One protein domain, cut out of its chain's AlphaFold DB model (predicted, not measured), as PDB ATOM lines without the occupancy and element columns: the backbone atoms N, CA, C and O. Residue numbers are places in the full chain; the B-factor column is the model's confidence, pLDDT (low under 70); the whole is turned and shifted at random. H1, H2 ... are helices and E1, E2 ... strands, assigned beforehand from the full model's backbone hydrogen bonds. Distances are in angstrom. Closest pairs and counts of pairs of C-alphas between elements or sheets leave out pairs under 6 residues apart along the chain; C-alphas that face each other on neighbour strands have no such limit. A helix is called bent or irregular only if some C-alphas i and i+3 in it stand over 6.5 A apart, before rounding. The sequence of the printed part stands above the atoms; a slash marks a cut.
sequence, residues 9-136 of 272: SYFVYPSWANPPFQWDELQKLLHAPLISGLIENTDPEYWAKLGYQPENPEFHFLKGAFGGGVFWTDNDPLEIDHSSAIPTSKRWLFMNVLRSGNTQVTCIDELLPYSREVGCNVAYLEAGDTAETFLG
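AT A GLANCE: This is residues 9 to 136 of the 272 residues of an uncharacterized protein of Planctomycetaceae bacterium (UniProt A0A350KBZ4). One strongly twisted, curled sheet of five strands forms a wall, with H1 packed along E2 and E3 towards one edge and H3 close by, beside E4 at the other edge. H4 only grazes the sheet, while H2 and H5 are set off from it, their centres the farthest from the mean of the C-alphas. The printed part has 128 residues with five named helices and five named strands, in the order E1 H1 H2 E2 E3 H3 E4 H4 E5 H5; the mixed sheet runs E2 E3 E1 E5 E4. The class is mixed, helices and strands, with 63 residues, under half, in named elements. The whole is compact, with a radius of gyration of the C-alphas of 14.9 A, and rounded, spanning 40 by 33 by 33 A.

IN THESE COORDINATES: Find C-alpha 9 at (187.152, 225.999, 144.543); from there E1, residues 9 to 13, runs 13.1 A. Next come H1, residues 23 to 31, 12.7 A long, and H2, residues 44 to 49, 8.6 A long. E2, residues 59 to 63, spans 12.9 A, and E3, residues 69 to 73, spans 14.0 A. Look for C-alpha 92 at (200.786, 221.703, 145.132), where H3, residues 92 to 100, begins its 11.7 A. E4, residues 103 to 107, is 12.7 A long. H4, residues 109 to 117, is 13.6 A long and irregular: C-alphas 110 and 113 are 8.8 A apart. E5, residues 122 to 127, is 17.3 A long. H5, residues 131 to 134, is 5.2 A long and ends at C-alpha 134, (198.476, 198.166, 138.789).

HOW THE PARTS SIT: Begin with the sheet, whose edge strands are E2 and E4. E2 and E3 form an antiparallel hairpin at 166 degrees, with N 62 and O 70 within hydrogen-bond range at 2.8 A. E3 and E1 are antiparallel at 157 degrees; look at N 11 and O 71, 2.8 A. E1 and E5 are parallel at 32 degrees, with N 12 and O 123 at 2.8 A. E5 and E4 are antiparallel at 151 degrees, with N 104 and O 126 at 2.8 A. Two split strand-helix-strand units, each with its two strands running the same way but not neighbours, have right-handed crossovers: E1, H1 H2, E2, with E3 between the strands, and E3, H3, E4, with E1 and E5 between. H1 is on the sheet at a height of 9.3 A, over E2 and E3, and runs along the strands, at 7 degrees to E2 on the local plane; its closest C-alphas to E2 are those of His 31 and Phe 59, 7.0 A apart. H3 is on the sheet too, over none of its strands; its closest C-alphas to E4 are those of Leu 98 and Gln 104, 6.9 A apart. H1 and H3 are close but not clearly touching, with C-alphas 30 and 94 at 6.8 A, and run opposite ways at a shallow tilt of 32 degrees. H2 and H5 are not on the sheet. Every O i to N i+4 pair is within hydrogen-bond range in H2 and H3, against 4 of 5 in H1 and 1 of 5 in H4, where 2 of 6 O i to N i+3 pairs are; H5 is too short for an i+4 pair.

THE WHOLE: The two C-alphas farthest apart are those of Asn 75 and Gly 136, at 41.2 A. The printed part has no cut. The links H1 to H2, 12 residues, and E3 to H3, 18 residues, are long. The mean pLDDT of the printed part is 72.7; look for values under 70 at residues 50 to 56 and 75 to 119.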
ATOM      1  N   SER A   9     187.019 227.343 145.096       85.25
ATOM      2  CA  SER A   9     187.152 225.999 144.543       85.25
ATOM      3  C   SER A   9     186.581 224.988 145.514       85.25
ATOM      4  O   SER A   9     187.066 224.863 146.638       85.25
ATOM      5  N   TYR A  10     185.546 224.287 145.070       88.50
ATOM      6  CA  TYR A  10     184.822 223.294 145.843       88.50
ATOM      7  C   TYR A  10     185.324 221.893 145.524       88.50
ATOM      8  O   TYR A  10     185.543 221.529 144.369       88.50
ATOM      9  N   PHE A  11     185.431 221.080 146.563       88.88
ATOM     10  CA  PHE A  11     185.836 219.692 146.489       88.88
ATOM     11  C   PHE A  11     184.772 218.840 147.164       88.88
ATOM     12  O   PHE A  11     184.427 219.020 148.334       88.88
ATOM     13  N   VAL A  12     184.245 217.897 146.401       91.38
ATOM     14  CA  VAL A  12     183.286 216.908 146.861       91.38
ATOM     15  C   VAL A  12     184.060 215.691 147.337       91.38
ATOM     16  O   VAL A  12     184.796 215.075 146.575       91.38
ATOM     17  N   TYR A  13     183.861 215.309 148.590       91.88
ATOM     18  CA  TYR A  13     184.284 214.021 149.115       91.88
ATOM     19  C   TYR A  13     183.046 213.116 149.137       91.88
ATOM     20  O   TYR A  13     182.222 213.234 150.049       91.88
ATOM     21  N   PRO A  14     182.881 212.210 148.155       90.44
ATOM     22  CA  PRO A  14     181.698 211.366 148.057       90.44
ATOM     23  C   PRO A  14     181.559 210.410 149.245       90.44
ATOM     24  O   PRO A  14     182.544 209.880 149.746       90.44
ATOM     25  N   SER A  15     180.324 210.083 149.631       88.88
ATOM     26  CA  SER A  15     180.042 209.166 150.751       88.88
ATOM     27  C   SER A  15     180.573 207.737 150.564       88.88
ATOM     28  O   SER A  15     180.655 206.972 151.516       88.88
ATOM     29  N   TRP A  16     180.836 207.334 149.320       84.94
ATOM     30  CA  TRP A  16     181.365 206.010 148.981       84.94
ATOM     31  C   TRP A  16     182.889 205.995 148.884       84.94
ATOM     32  O   TRP A  16     183.474 204.913 148.810       84.94
ATOM     33  N   ALA A  17     183.522 207.170 148.821       80.38
ATOM     34  CA  ALA A  17     184.960 207.250 148.697       80.38
ATOM     35  C   ALA A  17     185.582 206.749 150.001       80.38
ATOM     36  O   ALA A  17     185.201 207.173 151.092       80.38
ATOM     37  N   ASN A  18     186.550 205.849 149.869       74.50
ATOM     38  CA  ASN A  18     187.353 205.363 150.983       74.50
ATOM     39  C   ASN A  18     188.814 205.782 150.780       74.50
ATOM     40  O   ASN A  18     189.667 204.914 150.575       74.50
ATOM     41  N   PRO A  19     189.103 207.096 150.738       72.75
ATOM     42  CA  PRO A  19     190.476 207.557 150.751       72.75
ATOM     43  C   PRO A  19     191.105 207.190 152.108       72.75
ATOM     44  O   PRO A  19     190.393 206.905 153.075       72.75
ATOM     45  N   PRO A  20     192.436 207.188 152.220       71.94
ATOM     46  CA  PRO A  20     193.119 206.753 153.435       71.94
ATOM     47  C   PRO A  20     192.934 207.687 154.621       71.94
ATOM     48  O   PRO A  20     193.209 207.268 155.739       71.94
ATOM     49  N   PHE A  21     192.455 208.911 154.399       80.12
ATOM     50  CA  PHE A  21     192.099 209.834 155.470       80.12
ATOM     51  C   PHE A  21     190.585 209.945 155.555       80.12
ATOM     52  O   PHE A  21     189.937 210.355 154.593       80.12
ATOM     53  N   GLN A  22     190.024 209.625 156.717       85.12
ATOM     54  CA  GLN A  22     188.615 209.871 157.005       85.12
ATOM     55  C   GLN A  22     188.320 211.379 156.997       85.12
ATOM     56  O   GLN A  22     189.216 212.203 157.156       85.12
ATOM     57  N   TRP A  23     187.048 211.763 156.876       86.88
ATOM     58  CA  TRP A  23     186.635 213.176 156.808       86.88
ATOM     59  C   TRP A  23     187.235 214.063 157.917       86.88
ATOM     60  O   TRP A  23     187.794 215.124 157.636       86.88
ATOM     61  N   ASP A  24     187.173 213.611 159.171       87.00
ATOM     62  CA  ASP A  24     187.674 214.382 160.318       87.00
ATOM     63  C   ASP A  24     189.224 214.427 160.355       87.00
ATOM     64  O   ASP A  24     189.817 215.343 160.929       87.00
ATOM     65  N   GLU A  25     189.901 213.454 159.735       86.69
ATOM     66  CA  GLU A  25     191.364 213.422 159.578       86.69
ATOM     67  C   GLU A  25     191.814 214.336 158.443       86.69
ATOM     68  O   GLU A  25     192.780 215.080 158.608       86.69
ATOM     69  N   LEU A  26     191.070 214.344 157.334       84.31
ATOM     70  CA  LEU A  26     191.297 215.247 156.215       84.31
ATOM     71  C   LEU A  26     191.269 216.701 156.686       84.31
ATOM     72  O   LEU A  26     192.161 217.468 156.345       84.31
ATOM     73  N   GLN A  27     190.308 217.077 157.532       85.25
ATOM     74  CA  GLN A  27     190.257 218.429 158.085       85.25
ATOM     75  C   GLN A  27     191.554 218.800 158.824       85.25
ATOM     76  O   GLN A  27     192.145 219.849 158.562       85.25
ATOM     77  N   LYS A  28     192.045 217.927 159.713       84.56
ATOM     78  CA  LYS A  28     193.305 218.154 160.447       84.56
ATOM     79  C   LYS A  28     194.498 218.256 159.503       84.56
ATOM     80  O   LYS A  28     195.345 219.133 159.662       84.56
ATOM     81  N   LEU A  29     194.539 217.356 158.529       82.88
ATOM     82  CA  LEU A  29     195.589 217.260 157.532       82.88
ATOM     83  C   LEU A  29     195.665 218.520 156.669       82.88
ATOM     84  O   LEU A  29     196.759 219.012 156.433       82.88
ATOM     85  N   LEU A  30     194.531 219.075 156.240       81.06
ATOM     86  CA  LEU A  30     194.506 220.266 155.388       81.06
ATOM     87  C   LEU A  30     194.801 221.562 156.149       81.06
ATOM     88  O   LEU A  30     195.434 222.456 155.594       81.06
ATOM     89  N   HIS A  31     194.404 221.662 157.420       79.88
ATOM     90  CA  HIS A  31     194.740 222.831 158.234       79.88
ATOM     91  C   HIS A  31     196.214 222.854 158.652       79.88
ATOM     92  O   HIS A  31     196.837 223.916 158.636       79.88
ATOM     93  N   ALA A  32     196.782 221.706 159.028       79.56
ATOM     94  CA  ALA A  32     198.148 221.627 159.544       79.56
ATOM     95  C   ALA A  32     198.867 220.341 159.092       79.56
ATOM     96  O   ALA A  32     199.134 219.469 159.925       79.56
ATOM     97  N   PRO A  33     199.247 220.217 157.804       76.56
ATOM     98  CA  PRO A  33     199.799 218.983 157.245       76.56
ATOM     99  C   PRO A  33     200.986 218.435 158.046       76.56
ATOM    100  O   PRO A  33     200.988 217.267 158.429       76.56
ATOM    101  N   LEU A  34     201.943 219.303 158.393       77.38
ATOM    102  CA  LEU A  34     203.199 218.926 159.059       77.38
ATOM    103  C   LEU A  34     203.046 218.564 160.540       77.38
ATOM    104  O   LEU A  34     203.927 217.931 161.109       77.38
ATOM    105  N   ILE A  35     201.947 218.979 161.171       78.44
ATOM    106  CA  ILE A  35     201.691 218.769 162.606       78.44
ATOM    107  C   ILE A  35     200.556 217.752 162.810       78.44
ATOM    108  O   ILE A  35     200.345 217.252 163.910       78.44
ATOM    109  N   SER A  36     199.845 217.392 161.739       79.88
ATOM    110  CA  SER A  36     198.714 216.465 161.767       79.88
ATOM    111  C   SER A  36     199.065 215.068 162.292       79.88
ATOM    112  O   SER A  36     198.172 214.354 162.744       79.88
ATOM    113  N   GLY A  37     200.342 214.669 162.220       78.00
ATOM    114  CA  GLY A  37     200.801 213.308 162.515       78.00
ATOM    115  C   GLY A  37     200.397 212.278 161.452       78.00
ATOM    116  O   GLY A  37     200.615 211.088 161.649       78.00
ATOM    117  N   LEU A  38     199.808 212.730 160.341       75.38
ATOM    118  CA  LEU A  38     199.301 211.897 159.247       75.38
ATOM    119  C   LEU A  38     200.259 211.845 158.044       75.38
ATOM    120  O   LEU A  38     199.998 211.135 157.076       75.38
ATOM    121  N   ILE A  39     201.360 212.599 158.099       74.31
ATOM    122  CA  ILE A  39     202.417 212.625 157.086       74.31
ATOM    123  C   ILE A  39     203.709 212.119 157.729       74.31
ATOM    124  O   ILE A  39     204.080 212.567 158.811       74.31
ATOM    125  N   GLU A  40     204.397 211.193 157.056       72.38
ATOM    126  CA  GLU A  40     205.600 210.531 157.583       72.38
ATOM    127  C   GLU A  40     206.794 211.483 157.754       72.38
ATOM    128  O   GLU A  40     207.568 211.345 158.699       72.38
ATOM    129  N   ASN A  41     206.947 212.460 156.856       71.81
ATOM    130  CA  ASN A  41     207.990 213.476 156.949       71.81
ATOM    131  C   ASN A  41     207.393 214.784 157.474       71.81
ATOM    132  O   ASN A  41     206.551 215.385 156.812       71.81
ATOM    133  N   THR A  42     207.846 215.245 158.636       74.75
ATOM    134  CA  THR A  42     207.406 216.507 159.250       74.75
ATOM    135  C   THR A  42     208.504 217.572 159.268       74.75
ATOM    136  O   THR A  42     208.310 218.611 159.892       74.75
ATOM    137  N   ASP A  43     209.654 217.329 158.624       81.12
ATOM    138  CA  ASP A  43     210.793 218.254 158.595       81.12
ATOM    139  C   ASP A  43     210.440 219.534 157.810       81.12
ATOM    140  O   ASP A  43     210.303 219.484 156.582       81.12
ATOM    141  N   PRO A  44     210.320 220.699 158.475       75.50
ATOM    142  CA  PRO A  44     209.966 221.944 157.806       75.50
ATOM    143  C   PRO A  44     210.953 222.346 156.703       75.50
ATOM    144  O   PRO A  44     210.535 222.955 155.720       75.50
ATOM    145  N   GLU A  45     212.240 221.992 156.815       79.25
ATOM    146  CA  GLU A  45     213.242 222.312 155.792       79.25
ATOM    147  C   GLU A  45     213.050 221.486 154.519       79.25
ATOM    148  O   GLU A  45     213.223 221.998 153.410       79.25
ATOM    149  N   TYR A  46     212.682 220.210 154.661       79.00
ATOM    150  CA  TYR A  46     212.323 219.350 153.535       79.00
ATOM    151  C   TYR A  46     211.121 219.919 152.776       79.00
ATOM    152  O   TYR A  46     211.171 220.068 151.556       79.00
ATOM    153  N   TRP A  47     210.071 220.314 153.495       73.25
ATOM    154  CA  TRP A  47     208.869 220.873 152.880       73.25
ATOM    155  C   TRP A  47     209.106 222.250 152.266       73.25
ATOM    156  O   TRP A  47     208.637 222.503 151.157       73.25
ATOM    157  N   ALA A  48     209.896 223.110 152.912       73.81
ATOM    158  CA  ALA A  48     210.288 224.398 152.349       73.81
ATOM    159  C   ALA A  48     211.051 224.237 151.019       73.81
ATOM    160  O   ALA A  48     210.793 224.977 150.070       73.81
ATOM    161  N   LYS A  49     211.934 223.229 150.901       73.25
ATOM    162  CA  LYS A  49     212.629 222.895 149.637       73.25
ATOM    163  C   LYS A  49     211.676 222.436 148.533       73.25
ATOM    164  O   LYS A  49     211.968 222.646 147.359       73.25
ATOM    165  N   LEU A  50     210.549 221.834 148.903       66.75
ATOM    166  CA  LEU A  50     209.485 221.432 147.984       66.75
ATOM    167  C   LEU A  50     208.498 222.570 147.670       66.75
ATOM    168  O   LEU A  50     207.506 222.349 146.982       66.75
ATOM    169  N   GLY A  51     208.765 223.789 148.151       64.31
ATOM    170  CA  GLY A  51     207.930 224.962 147.898       64.31
ATOM    171  C   GLY A  51     206.732 225.091 148.838       64.31
ATOM    172  O   GLY A  51     205.836 225.891 148.567       64.31
ATOM    173  N   TYR A  52     206.696 224.340 149.944       66.69
ATOM    174  CA  TYR A  52     205.678 224.536 150.969       66.69
ATOM    175  C   TYR A  52     205.810 225.922 151.603       66.69
ATOM    176  O   TYR A  52     206.885 226.297 152.077       66.69
ATOM    177  N   GLN A  53     204.697 226.653 151.660       66.81
ATOM    178  CA  GLN A  53     204.587 227.867 152.456       66.81
ATOM    179  C   GLN A  53     203.743 227.579 153.706       66.81
ATOM    180  O   GLN A  53     202.693 226.955 153.579       66.81
ATOM    181  N   PRO A  54     204.157 228.039 154.903       60.28
ATOM    182  CA  PRO A  54     203.402 227.831 156.145       60.28
ATOM    183  C   PRO A  54     201.979 228.409 156.115       60.28
ATOM    184  O   PRO A  54     201.118 227.989 156.885       60.28
ATOM    185  N   GLU A  55     201.737 229.383 155.238       66.94
ATOM    186  CA  GLU A  55     200.439 230.008 155.004       66.94
ATOM    187  C   GLU A  55     199.553 229.078 154.164       66.94
ATOM    188  O   GLU A  55     199.419 229.233 152.947       66.94
ATOM    189  N   ASN A  56     198.957 228.079 154.818       67.12
ATOM    190  CA  ASN A  56     197.938 227.252 154.182       67.12
ATOM    191  C   ASN A  56     196.709 228.109 153.843       67.12
ATOM    192  O   ASN A  56     196.322 228.958 154.654       67.12
ATOM    193  N   PRO A  57     196.062 227.876 152.690       72.50
ATOM    194  CA  PRO A  57     194.753 228.454 152.445       72.50
ATOM    195  C   PRO A  57     193.768 228.027 153.540       72.50
ATOM    196  O   PRO A  57     193.833 226.911 154.064       72.50
ATOM    197  N   GLU A  58     192.854 228.927 153.895       82.62
ATOM    198  CA  GLU A  58     191.770 228.597 154.810       82.62
ATOM    199  C   GLU A  58     190.789 227.659 154.103       82.62
ATOM    200  O   GLU A  58     190.218 227.995 153.062       82.62
ATOM    201  N   PHE A  59     190.616 226.467 154.673       86.88
ATOM    202  CA  PHE A  59     189.642 225.497 154.202       86.88
ATOM    203  C   PHE A  59     188.389 225.539 155.064       86.88
ATOM    204  O   PHE A  59     188.450 225.471 156.293       86.88
ATOM    205  N   HIS A  60     187.247 225.555 154.393       92.06
ATOM    206  CA  HIS A  60     185.937 225.459 155.015       92.06
ATOM    207  C   HIS A  60     185.353 224.081 154.746       92.06
ATOM    208  O   HIS A  60     185.447 223.581 153.628       92.06
ATOM    209  N   PHE A  61     184.724 223.474 155.751       93.38
ATOM    210  CA  PHE A  61     184.220 222.104 155.677       93.38
ATOM    211  C   PHE A  61     182.734 222.044 156.006       93.38
ATOM    212  O   PHE A  61     182.280 222.589 157.010       93.38
ATOM    213  N   LEU A  62     181.990 221.297 155.196       95.12
ATOM    214  CA  LEU A  62     180.602 220.940 155.440       95.12
ATOM    215  C   LEU A  62     180.449 219.425 155.396       95.12
ATOM    216  O   LEU A  62     180.631 218.790 154.356       95.12
ATOM    217  N   LYS A  63     180.121 218.846 156.550       94.69
ATOM    218  CA  LYS A  63     179.978 217.401 156.725       94.69
ATOM    219  C   LYS A  63     178.641 216.924 156.160       94.69
ATOM    220  O   LYS A  63     177.598 217.486 156.481       94.69
ATOM    221  N   GLY A  64     178.675 215.872 155.346       93.50
ATOM    222  CA  GLY A  64     177.468 215.251 154.804       93.50
ATOM    223  C   GLY A  64     176.828 214.237 155.759       93.50
ATOM    224  O   GLY A  64     177.458 213.752 156.699       93.50
ATOM    225  N   ALA A  65     175.572 213.868 155.482       90.88
ATOM    226  CA  ALA A  65     174.792 212.936 156.308       90.88
ATOM    227  C   ALA A  65     175.343 211.495 156.333       90.88
ATOM    228  O   ALA A  65     175.121 210.766 157.296       90.88
ATOM    229  N   PHE A  66     176.056 211.077 155.283       89.06
ATOM    230  CA  PHE A  66     176.461 209.681 155.069       89.06
ATOM    231  C   PHE A  66     177.981 209.510 154.970       89.06
ATOM    232  O   PHE A  66     178.468 208.661 154.229       89.06
ATOM    233  N   GLY A  67     178.732 210.337 155.701       85.00
ATOM    234  CA  GLY A  67     180.188 210.395 155.592       85.00
ATOM    235  C   GLY A  67     180.656 211.236 154.402       85.00
ATOM    236  O   GLY A  67     179.888 211.555 153.488       85.00
ATOM    237  N   GLY A  68     181.921 211.650 154.444       90.44
ATOM    238  CA  GLY A  68     182.442 212.661 153.528       90.44
ATOM    239  C   GLY A  68     181.731 214.010 153.692       90.44
ATOM    240  O   GLY A  68     181.212 214.341 154.764       90.44
ATOM    241  N   GLY A  69     181.685 214.782 152.612       94.31
ATOM    242  CA  GLY A  69     181.110 216.120 152.621       94.31
ATOM    243  C   GLY A  69     181.577 216.969 151.449       94.31
ATOM    244  O   GLY A  69     182.042 216.457 150.429       94.31
ATOM    245  N   VAL A  70     181.458 218.281 151.610       94.19
ATOM    246  CA  VAL A  70     181.989 219.273 150.675       94.19
ATOM    247  C   VAL A  70     182.887 220.221 151.441       94.19
ATOM    248  O   VAL A  70     182.553 220.646 152.543       94.19
ATOM    249  N   PHE A  71     184.039 220.540 150.873       92.75
ATOM    250  CA  PHE A  71     184.940 221.542 151.425       92.75
ATOM    251  C   PHE A  71     185.416 222.481 150.321       92.75
ATOM    252  O   PHE A  71     185.347 222.141 149.141       92.75
ATOM    253  N   TRP A  72     185.851 223.682 150.685       91.44
ATOM    254  CA  TRP A  72     186.333 224.668 149.719       91.44
ATOM    255  C   TRP A  72     187.416 225.557 150.307       91.44
ATOM    256  O   TRP A  72     187.622 225.593 151.517       91.44
ATOM    257  N   THR A  73     188.086 226.276 149.418       86.75
ATOM    258  CA  THR A  73     189.028 227.352 149.734       86.75
ATOM    259  C   THR A  73     188.592 228.621 149.016       86.75
ATOM    260  O   THR A  73     188.064 228.551 147.902       86.75
ATOM    261  N   ASP A  74     188.836 229.767 149.645       84.94
ATOM    262  CA  ASP A  74     188.680 231.086 149.032       84.94
ATOM    263  C   ASP A  74     189.990 231.523 148.342       84.94
ATOM    264  O   ASP A  74     191.080 231.100 148.729       84.94
ATOM    265  N   ASN A  75     189.882 232.409 147.348       68.50
ATOM    266  CA  ASN A  75     190.984 233.094 146.655       68.50
ATOM    267  C   ASN A  75     192.019 232.192 145.961       68.50
ATOM    268  O   ASN A  75     193.177 232.582 145.798       68.50
ATOM    269  N   ASP A  76     191.608 231.008 145.515       65.12
ATOM    270  CA  ASP A  76     192.441 230.125 144.701       65.12
ATOM    271  C   ASP A  76     191.523 229.464 143.653       65.12
ATOM    272  O   ASP A  76     190.713 228.604 144.025       65.12
ATOM    273  N   PRO A  77     191.548 229.889 142.371       57.97
ATOM    274  CA  PRO A  77     190.748 229.309 141.283       57.97
ATOM    275  C   PRO A  77     191.396 228.028 140.749       57.97
ATOM    276  O   PRO A  77     192.617 227.965 140.676       57.97
ATOM    277  N   LEU A  78     190.625 226.964 140.455       57.66
ATOM    278  CA  LEU A  78     191.097 225.616 140.032       57.66
ATOM    279  C   LEU A  78     191.908 225.650 138.710       57.66
ATOM    280  O   LEU A  78     191.441 225.260 137.642       57.66
ATOM    281  N   GLU A  79     193.156 226.114 138.765       54.81
ATOM    282  CA  GLU A  79     194.142 225.951 137.701       54.81
ATOM    283  C   GLU A  79     194.763 224.557 137.807       54.81
ATOM    284  O   GLU A  79     195.817 224.349 138.410       54.81
ATOM    285  N   ILE A  80     194.078 223.571 137.228       50.19
ATOM    286  CA  ILE A  80     194.707 222.296 136.895       50.19
ATOM    287  C   ILE A  80     195.476 222.508 135.596       50.19
ATOM    288  O   ILE A  80     194.986 222.243 134.500       50.19
ATOM    289  N   ASP A  81     196.677 223.060 135.715       45.91
ATOM    290  CA  ASP A  81     197.630 223.019 134.620       45.91
ATOM    291  C   ASP A  81     198.261 221.621 134.576       45.91
ATOM    292  O   ASP A  81     199.102 221.262 135.398       45.91
ATOM    293  N   HIS A  82     197.816 220.801 133.624       45.84
ATOM    294  CA  HIS A  82     198.399 219.483 133.370       45.84
ATOM    295  C   HIS A  82     199.780 219.559 132.688       45.84
ATOM    296  O   HIS A  82     200.409 218.518 132.494       45.84
ATOM    297  N   SER A  83     200.243 220.753 132.293       43.31
ATOM    298  CA  SER A  83     201.434 220.952 131.459       43.31
ATOM    299  C   SER A  83     202.668 221.484 132.198       43.31
ATOM    300  O   SER A  83     203.778 221.351 131.678       43.31
ATOM    301  N   SER A  84     202.532 222.020 133.417       39.16
ATOM    302  CA  SER A  84     203.676 222.506 134.196       39.16
ATOM    303  C   SER A  84     204.208 221.449 135.169       39.16
ATOM    304  O   SER A  84     203.528 220.969 136.071       39.16
ATOM    305  N   ALA A  85     205.490 221.101 135.008       41.19
ATOM    306  CA  ALA A  85     206.211 220.149 135.860       41.19
ATOM    307  C   ALA A  85     206.394 220.628 137.318       41.19
ATOM    308  O   ALA A  85     206.851 219.861 138.164       41.19
ATOM    309  N   ILE A  86     206.049 221.883 137.618       40.75
ATOM    310  CA  ILE A  86     206.042 222.462 138.962       40.75
ATOM    311  C   ILE A  86     204.847 223.423 139.028       40.75
ATOM    312  O   ILE A  86     204.922 224.503 138.438       40.75
ATOM    313  N   PRO A  87     203.745 223.068 139.710       45.00
ATOM    314  CA  PRO A  87     202.630 223.985 139.894       45.00
ATOM    315  C   PRO A  87     203.092 225.143 140.778       45.00
ATOM    316  O   PRO A  87     203.430 224.950 141.943       45.00
ATOM    317  N   THR A  88     203.102 226.355 140.231       43.47
ATOM    318  CA  THR A  88     203.338 227.606 140.972       43.47
ATOM    319  C   THR A  88     202.161 227.992 141.872       43.47
ATOM    320  O   THR A  88     202.226 229.001 142.573       43.47
ATOM    321  N   SER A  89     201.079 227.208 141.868       53.25
ATOM    322  CA  SER A  89     199.912 227.447 142.708       53.25
ATOM    323  C   SER A  89     200.159 226.980 144.145       53.25
ATOM    324  O   SER A  89     200.776 225.942 144.398       53.25
ATOM    325  N   LYS A  90     199.576 227.709 145.105       52.72
ATOM    326  CA  LYS A  90     199.541 227.377 146.545       52.72
ATOM    327  C   LYS A  90     198.923 225.994 146.846       52.72
ATOM    328  O   LYS A  90     198.892 225.555 147.992       52.72
ATOM    329  N   ARG A  91     198.460 225.283 145.814       54.53
ATOM    330  CA  ARG A  91     197.792 223.985 145.865       54.53
ATOM    331  C   ARG A  91     198.681 222.768 145.741       54.53
ATOM    332  O   ARG A  91     198.162 221.678 145.970       54.53
ATOM    333  N   TRP A  92     199.957 222.894 145.358       57.62
ATOM    334  CA  TRP A  92     200.786 221.703 145.132       57.62
ATOM    335  C   TRP A  92     200.761 220.786 146.359       57.62
ATOM    336  O   TRP A  92     200.460 219.607 146.206       57.62
ATOM    337  N   LEU A  93     200.932 221.308 147.579       59.03
ATOM    338  CA  LEU A  93     200.893 220.446 148.762       59.03
ATOM    339  C   LEU A  93     199.521 219.795 148.968       59.03
ATOM    340  O   LEU A  93     199.461 218.585 149.129       59.03
ATOM    341  N   PHE A  94     198.429 220.559 148.921       66.75
ATOM    342  CA  PHE A  94     197.069 220.026 149.064       66.75
ATOM    343  C   PHE A  94     196.775 218.917 148.043       66.75
ATOM    344  O   PHE A  94     196.328 217.833 148.409       66.75
ATOM    345  N   MET A  95     197.091 219.157 146.769       66.81
ATOM    346  CA  MET A  95     196.891 218.177 145.703       66.81
ATOM    347  C   MET A  95     197.785 216.955 145.895       66.81
ATOM    348  O   MET A  95     197.347 215.848 145.608       66.81
ATOM    349  N   ASN A  96     199.011 217.119 146.395       64.94
ATOM    350  CA  ASN A  96     199.895 215.994 146.696       64.94
ATOM    351  C   ASN A  96     199.454 215.220 147.933       64.94
ATOM    352  O   ASN A  96     199.541 214.005 147.924       64.94
ATOM    353  N   VAL A  97     198.926 215.885 148.955       65.50
ATOM    354  CA  VAL A  97     198.346 215.264 150.151       65.50
ATOM    355  C   VAL A  97     197.101 214.456 149.789       65.50
ATOM    356  O   VAL A  97     196.934 213.322 150.230       65.50
ATOM    357  N   LEU A  98     196.249 215.006 148.924       66.88
ATOM    358  CA  LEU A  98     195.118 214.270 148.376       66.88
ATOM    359  C   LEU A  98     195.539 213.176 147.392       66.88
ATOM    360  O   LEU A  98     194.755 212.269 147.168       66.88
ATOM    361  N   ARG A  99     196.736 213.232 146.797       66.75
ATOM    362  CA  ARG A  99     197.224 212.214 145.849       66.75
ATOM    363  C   ARG A  99     198.048 211.103 146.488       66.75
ATOM    364  O   ARG A  99     197.985 209.964 146.031       66.75
ATOM    365  N   SER A 100     198.793 211.410 147.545       59.53
ATOM    366  CA  SER A 100     199.722 210.497 148.225       59.53
ATOM    367  C   SER A 100     199.012 209.305 148.860       59.53
ATOM    368  O   SER A 100     199.615 208.261 149.081       59.53
ATOM    369  N   GLY A 101     197.711 209.441 149.095       58.31
ATOM    370  CA  GLY A 101     196.867 208.422 149.676       58.31
ATOM    371  C   GLY A 101     196.219 207.433 148.701       58.31
ATOM    372  O   GLY A 101     195.153 206.920 149.011       58.31
ATOM    373  N   ASN A 102     196.734 207.197 147.494       64.88
ATOM    374  CA  ASN A 102     195.959 206.470 146.468       64.88
ATOM    375  C   ASN A 102     194.569 207.100 146.279       64.88
ATOM    376  O   ASN A 102     193.553 206.417 146.214       64.88
ATOM    377  N   THR A 103     194.502 208.423 146.310       62.38
ATOM    378  CA  THR A 103     193.283 209.187 146.063       62.38
ATOM    379  C   THR A 103     193.565 210.055 144.850       62.38
ATOM    380  O   THR A 103     194.680 210.525 144.648       62.38
ATOM    381  N   GLN A 104     192.603 210.183 143.954       66.00
ATOM    382  CA  GLN A 104     192.732 211.023 142.777       66.00
ATOM    383  C   GLN A 104     191.742 212.166 142.918       66.00
ATOM    384  O   GLN A 104     190.579 211.978 143.273       66.00
ATOM    385  N   VAL A 105     192.249 213.378 142.711       62.53
ATOM    386  CA  VAL A 105     191.398 214.551 142.569       62.53
ATOM    387  C   VAL A 105     190.992 214.594 141.115       62.53
ATOM    388  O   VAL A 105     191.832 214.847 140.248       62.53
ATOM    389  N   THR A 106     189.716 214.344 140.888       61.69
ATOM    390  CA  THR A 106     189.130 214.300 139.562       61.69
ATOM    391  C   THR A 106     188.180 215.467 139.486       61.69
ATOM    392  O   THR A 106     187.184 215.549 140.211       61.69
ATOM    393  N   CYS A 107     188.518 216.440 138.650       58.56
ATOM    394  CA  CYS A 107     187.537 217.450 138.333       58.56
ATOM    395  C   CYS A 107     186.406 216.795 137.536       58.56
ATOM    396  O   CYS A 107     186.538 215.691 136.997       58.56
ATOM    397  N   ILE A 108     185.232 217.417 137.546       59.12
ATOM    398  CA  ILE A 108     184.073 216.912 136.806       59.12
ATOM    399  C   ILE A 108     184.329 217.240 135.317       59.12
ATOM    400  O   ILE A 108     183.726 218.135 134.735       59.12
ATOM    401  N   ASP A 109     185.318 216.550 134.736       44.53
ATOM    402  CA  ASP A 109     186.143 216.994 133.602       44.53
ATOM    403  C   ASP A 109     185.663 216.555 132.228       44.53
ATOM    404  O   ASP A 109     186.233 216.973 131.222       44.53
ATOM    405  N   GLU A 110     184.529 215.863 132.130       45.84
ATOM    406  CA  GLU A 110     183.810 215.869 130.850       45.84
ATOM    407  C   GLU A 110     183.249 217.272 130.515       45.84
ATOM    408  O   GLU A 110     182.643 217.436 129.462       45.84
ATOM    409  N   LEU A 111     183.456 218.295 131.372       45.34
ATOM    410  CA  LEU A 111     182.918 219.657 131.232       45.34
ATOM    411  C   LEU A 111     183.873 220.813 131.592       45.34
ATOM    412  O   LEU A 111     183.399 221.930 131.821       45.34
ATOM    413  N   LEU A 112     185.196 220.604 131.607       44.59
ATOM    414  CA  LEU A 112     186.182 221.662 131.919       44.59
ATOM    415  C   LEU A 112     185.969 223.009 131.212       44.59
ATOM    416  O   LEU A 112     186.124 224.029 131.885       44.59
ATOM    417  N   PRO A 113     185.594 223.068 129.919       48.62
ATOM    418  CA  PRO A 113     185.347 224.353 129.272       48.62
ATOM    419  C   PRO A 113     184.198 225.126 129.944       48.62
ATOM    420  O   PRO A 113     184.320 226.316 130.213       48.62
ATOM    421  N   TYR A 114     183.128 224.423 130.318       54.03
ATOM    422  CA  TYR A 114     181.856 225.017 130.734       54.03
ATOM    423  C   TYR A 114     181.804 225.409 132.212       54.03
ATOM    424  O   TYR A 114     181.166 226.391 132.577       54.03
ATOM    425  N   SER A 115     182.483 224.659 133.083       55.03
ATOM    426  CA  SER A 115     182.530 224.973 134.522       55.03
ATOM    427  C   SER A 115     183.164 226.347 134.800       55.03
ATOM    428  O   SER A 115     182.700 227.093 135.665       55.03
ATOM    429  N   ARG A 116     184.159 226.735 133.991       59.22
ATOM    430  CA  ARG A 116     184.791 228.062 134.040       59.22
ATOM    431  C   ARG A 116     183.870 229.169 133.532       59.22
ATOM    432  O   ARG A 116     183.815 230.231 134.142       59.22
ATOM    433  N   GLU A 117     183.133 228.917 132.454       61.81
ATOM    434  CA  GLU A 117     182.207 229.888 131.847       61.81
ATOM    435  C   GLU A 117     181.030 230.233 132.771       61.81
ATOM    436  O   GLU A 117     180.563 231.370 132.787       61.81
ATOM    437  N   VAL A 118     180.598 229.269 133.588       65.62
ATOM    438  CA  VAL A 118     179.509 229.426 134.567       65.62
ATOM    439  C   VAL A 118     180.030 229.846 135.955       65.62
ATOM    440  O   VAL A 118     179.267 230.029 136.901       65.62
ATOM    441  N   GLY A 119     181.346 230.010 136.102       68.44
ATOM    442  CA  GLY A 119     181.981 230.426 137.350       68.44
ATOM    443  C   GLY A 119     181.787 229.458 138.518       68.44
ATOM    444  O   GLY A 119     181.637 229.897 139.661       68.44
ATOM    445  N   CYS A 120     181.786 228.152 138.236       76.88
ATOM    446  CA  CYS A 120     181.682 227.088 139.228       76.88
ATOM    447  C   CYS A 120     182.901 226.149 139.169       76.88
ATOM    448  O   CYS A 120     182.982 225.230 138.361       76.88
ATOM    449  N   ASN A 121     183.854 226.327 140.081       81.25
ATOM    450  CA  ASN A 121     185.001 225.425 140.193       81.25
ATOM    451  C   ASN A 121     184.663 224.271 141.148       81.25
ATOM    452  O   ASN A 121     184.760 224.431 142.366       81.25
ATOM    453  N   VAL A 122     184.244 223.120 140.614       84.12
ATOM    454  CA  VAL A 122     183.869 221.940 141.416       84.12
ATOM    455  C   VAL A 122     184.659 220.707 140.979       84.12
ATOM    456  O   VAL A 122     184.645 220.319 139.810       84.12
ATOM    457  N   ALA A 123     185.310 220.057 141.939       85.38
ATOM    458  CA  ALA A 123     186.010 218.786 141.780       85.38
ATOM    459  C   ALA A 123     185.462 217.730 142.742       85.38
ATOM    460  O   ALA A 123     184.741 218.062 143.682       85.38
ATOM    461  N   TYR A 124     185.828 216.463 142.553       85.75
ATOM    462  CA  TYR A 124     185.555 215.408 143.523       85.75
ATOM    463  C   TYR A 124     186.763 214.500 143.760       85.75
ATOM    464  O   TYR A 124     187.705 214.452 142.970       85.75
ATOM    465  N   LEU A 125     186.739 213.801 144.891       84.44
ATOM    466  CA  LEU A 125     187.753 212.826 145.269       84.44
ATOM    467  C   LEU A 125     187.304 211.421 144.874       84.44
ATOM    468  O   LEU A 125     186.189 211.007 145.198       84.44
ATOM    469  N   GLU A 126     188.186 210.673 144.226       83.12
ATOM    470  CA  GLU A 126     187.996 209.255 143.933       83.12
ATOM    471  C   GLU A 126     189.153 208.410 144.467       83.12
ATOM    472  O   GLU A 126     190.241 208.914 144.741       83.12
ATOM    473  N   ALA A 127     188.929 207.108 144.625       80.94
ATOM    474  CA  ALA A 127     190.011 206.204 144.980       80.94
ATOM    475  C   ALA A 127     190.894 205.967 143.746       80.94
ATOM    476  O   ALA A 127     190.413 205.578 142.682       80.94
ATOM    477  N   GLY A 128     192.187 206.221 143.893       78.06
ATOM    478  CA  GLY A 128     193.214 205.963 142.898       78.06
ATOM    479  C   GLY A 128     193.693 204.514 142.902       78.06
ATOM    480  O   GLY A 128     193.529 203.775 143.872       78.06
ATOM    481  N   ASP A 129     194.323 204.121 141.797       80.19
ATOM    482  CA  ASP A 129     194.975 202.820 141.681       80.19
ATOM    483  C   ASP A 129     196.222 202.765 142.594       80.19
ATOM    484  O   ASP A 129     197.035 203.691 142.619       80.19
ATOM    485  N   THR A 130     196.374 201.664 143.335       81.25
ATOM    486  CA  THR A 130     197.579 201.354 144.133       81.25
ATOM    487  C   THR A 130     198.624 200.623 143.285       81.25
ATOM    488  O   THR A 130     198.296 200.099 142.214       81.25
ATOM    489  N   ALA A 131     199.870 200.511 143.757       82.06
ATOM    490  CA  ALA A 131     200.887 199.697 143.082       82.06
ATOM    491  C   ALA A 131     200.418 198.237 142.917       82.06
ATOM    492  O   ALA A 131     200.555 197.644 141.847       82.06
ATOM    493  N   GLU A 132     199.779 197.682 143.943       83.50
ATOM    494  CA  GLU A 132     199.183 196.352 143.943       83.50
ATOM    495  C   GLU A 132     198.045 196.241 142.924       83.50
ATOM    496  O   GLU A 132     197.923 195.226 142.238       83.50
ATOM    497  N   THR A 133     197.233 197.289 142.776       84.88
ATOM    498  CA  THR A 133     196.168 197.361 141.770       84.88
ATOM    499  C   THR A 133     196.734 197.369 140.348       84.88
ATOM    500  O   THR A 133     196.235 196.642 139.489       84.88
ATOM    501  N   PHE A 134     197.798 198.138 140.092       83.50
ATOM    502  CA  PHE A 134     198.476 198.166 138.789       83.50
ATOM    503  C   PHE A 134     199.122 196.825 138.430       83.50
ATOM    504  O   PHE A 134     199.101 196.421 137.269       83.50
ATOM    505  N   LEU A 135     199.658 196.118 139.426       88.31
ATOM    506  CA  LEU A 135     200.265 194.797 139.262       88.31
ATOM    507  C   LEU A 135     199.235 193.652 139.222       88.31
ATOM    508  O   LEU A 135     199.620 192.494 139.065       88.31
ATOM    509  N   GLY A 136     197.938 193.945 139.372       89.56
ATOM    510  CA  GLY A 136     196.873 192.936 139.405       89.56
ATOM    511  C   GLY A 136     196.865 192.069 140.672       89.56
ATOM    512  O   GLY A 136     196.235 191.015 140.689       89.56
TER     513      GLY A 136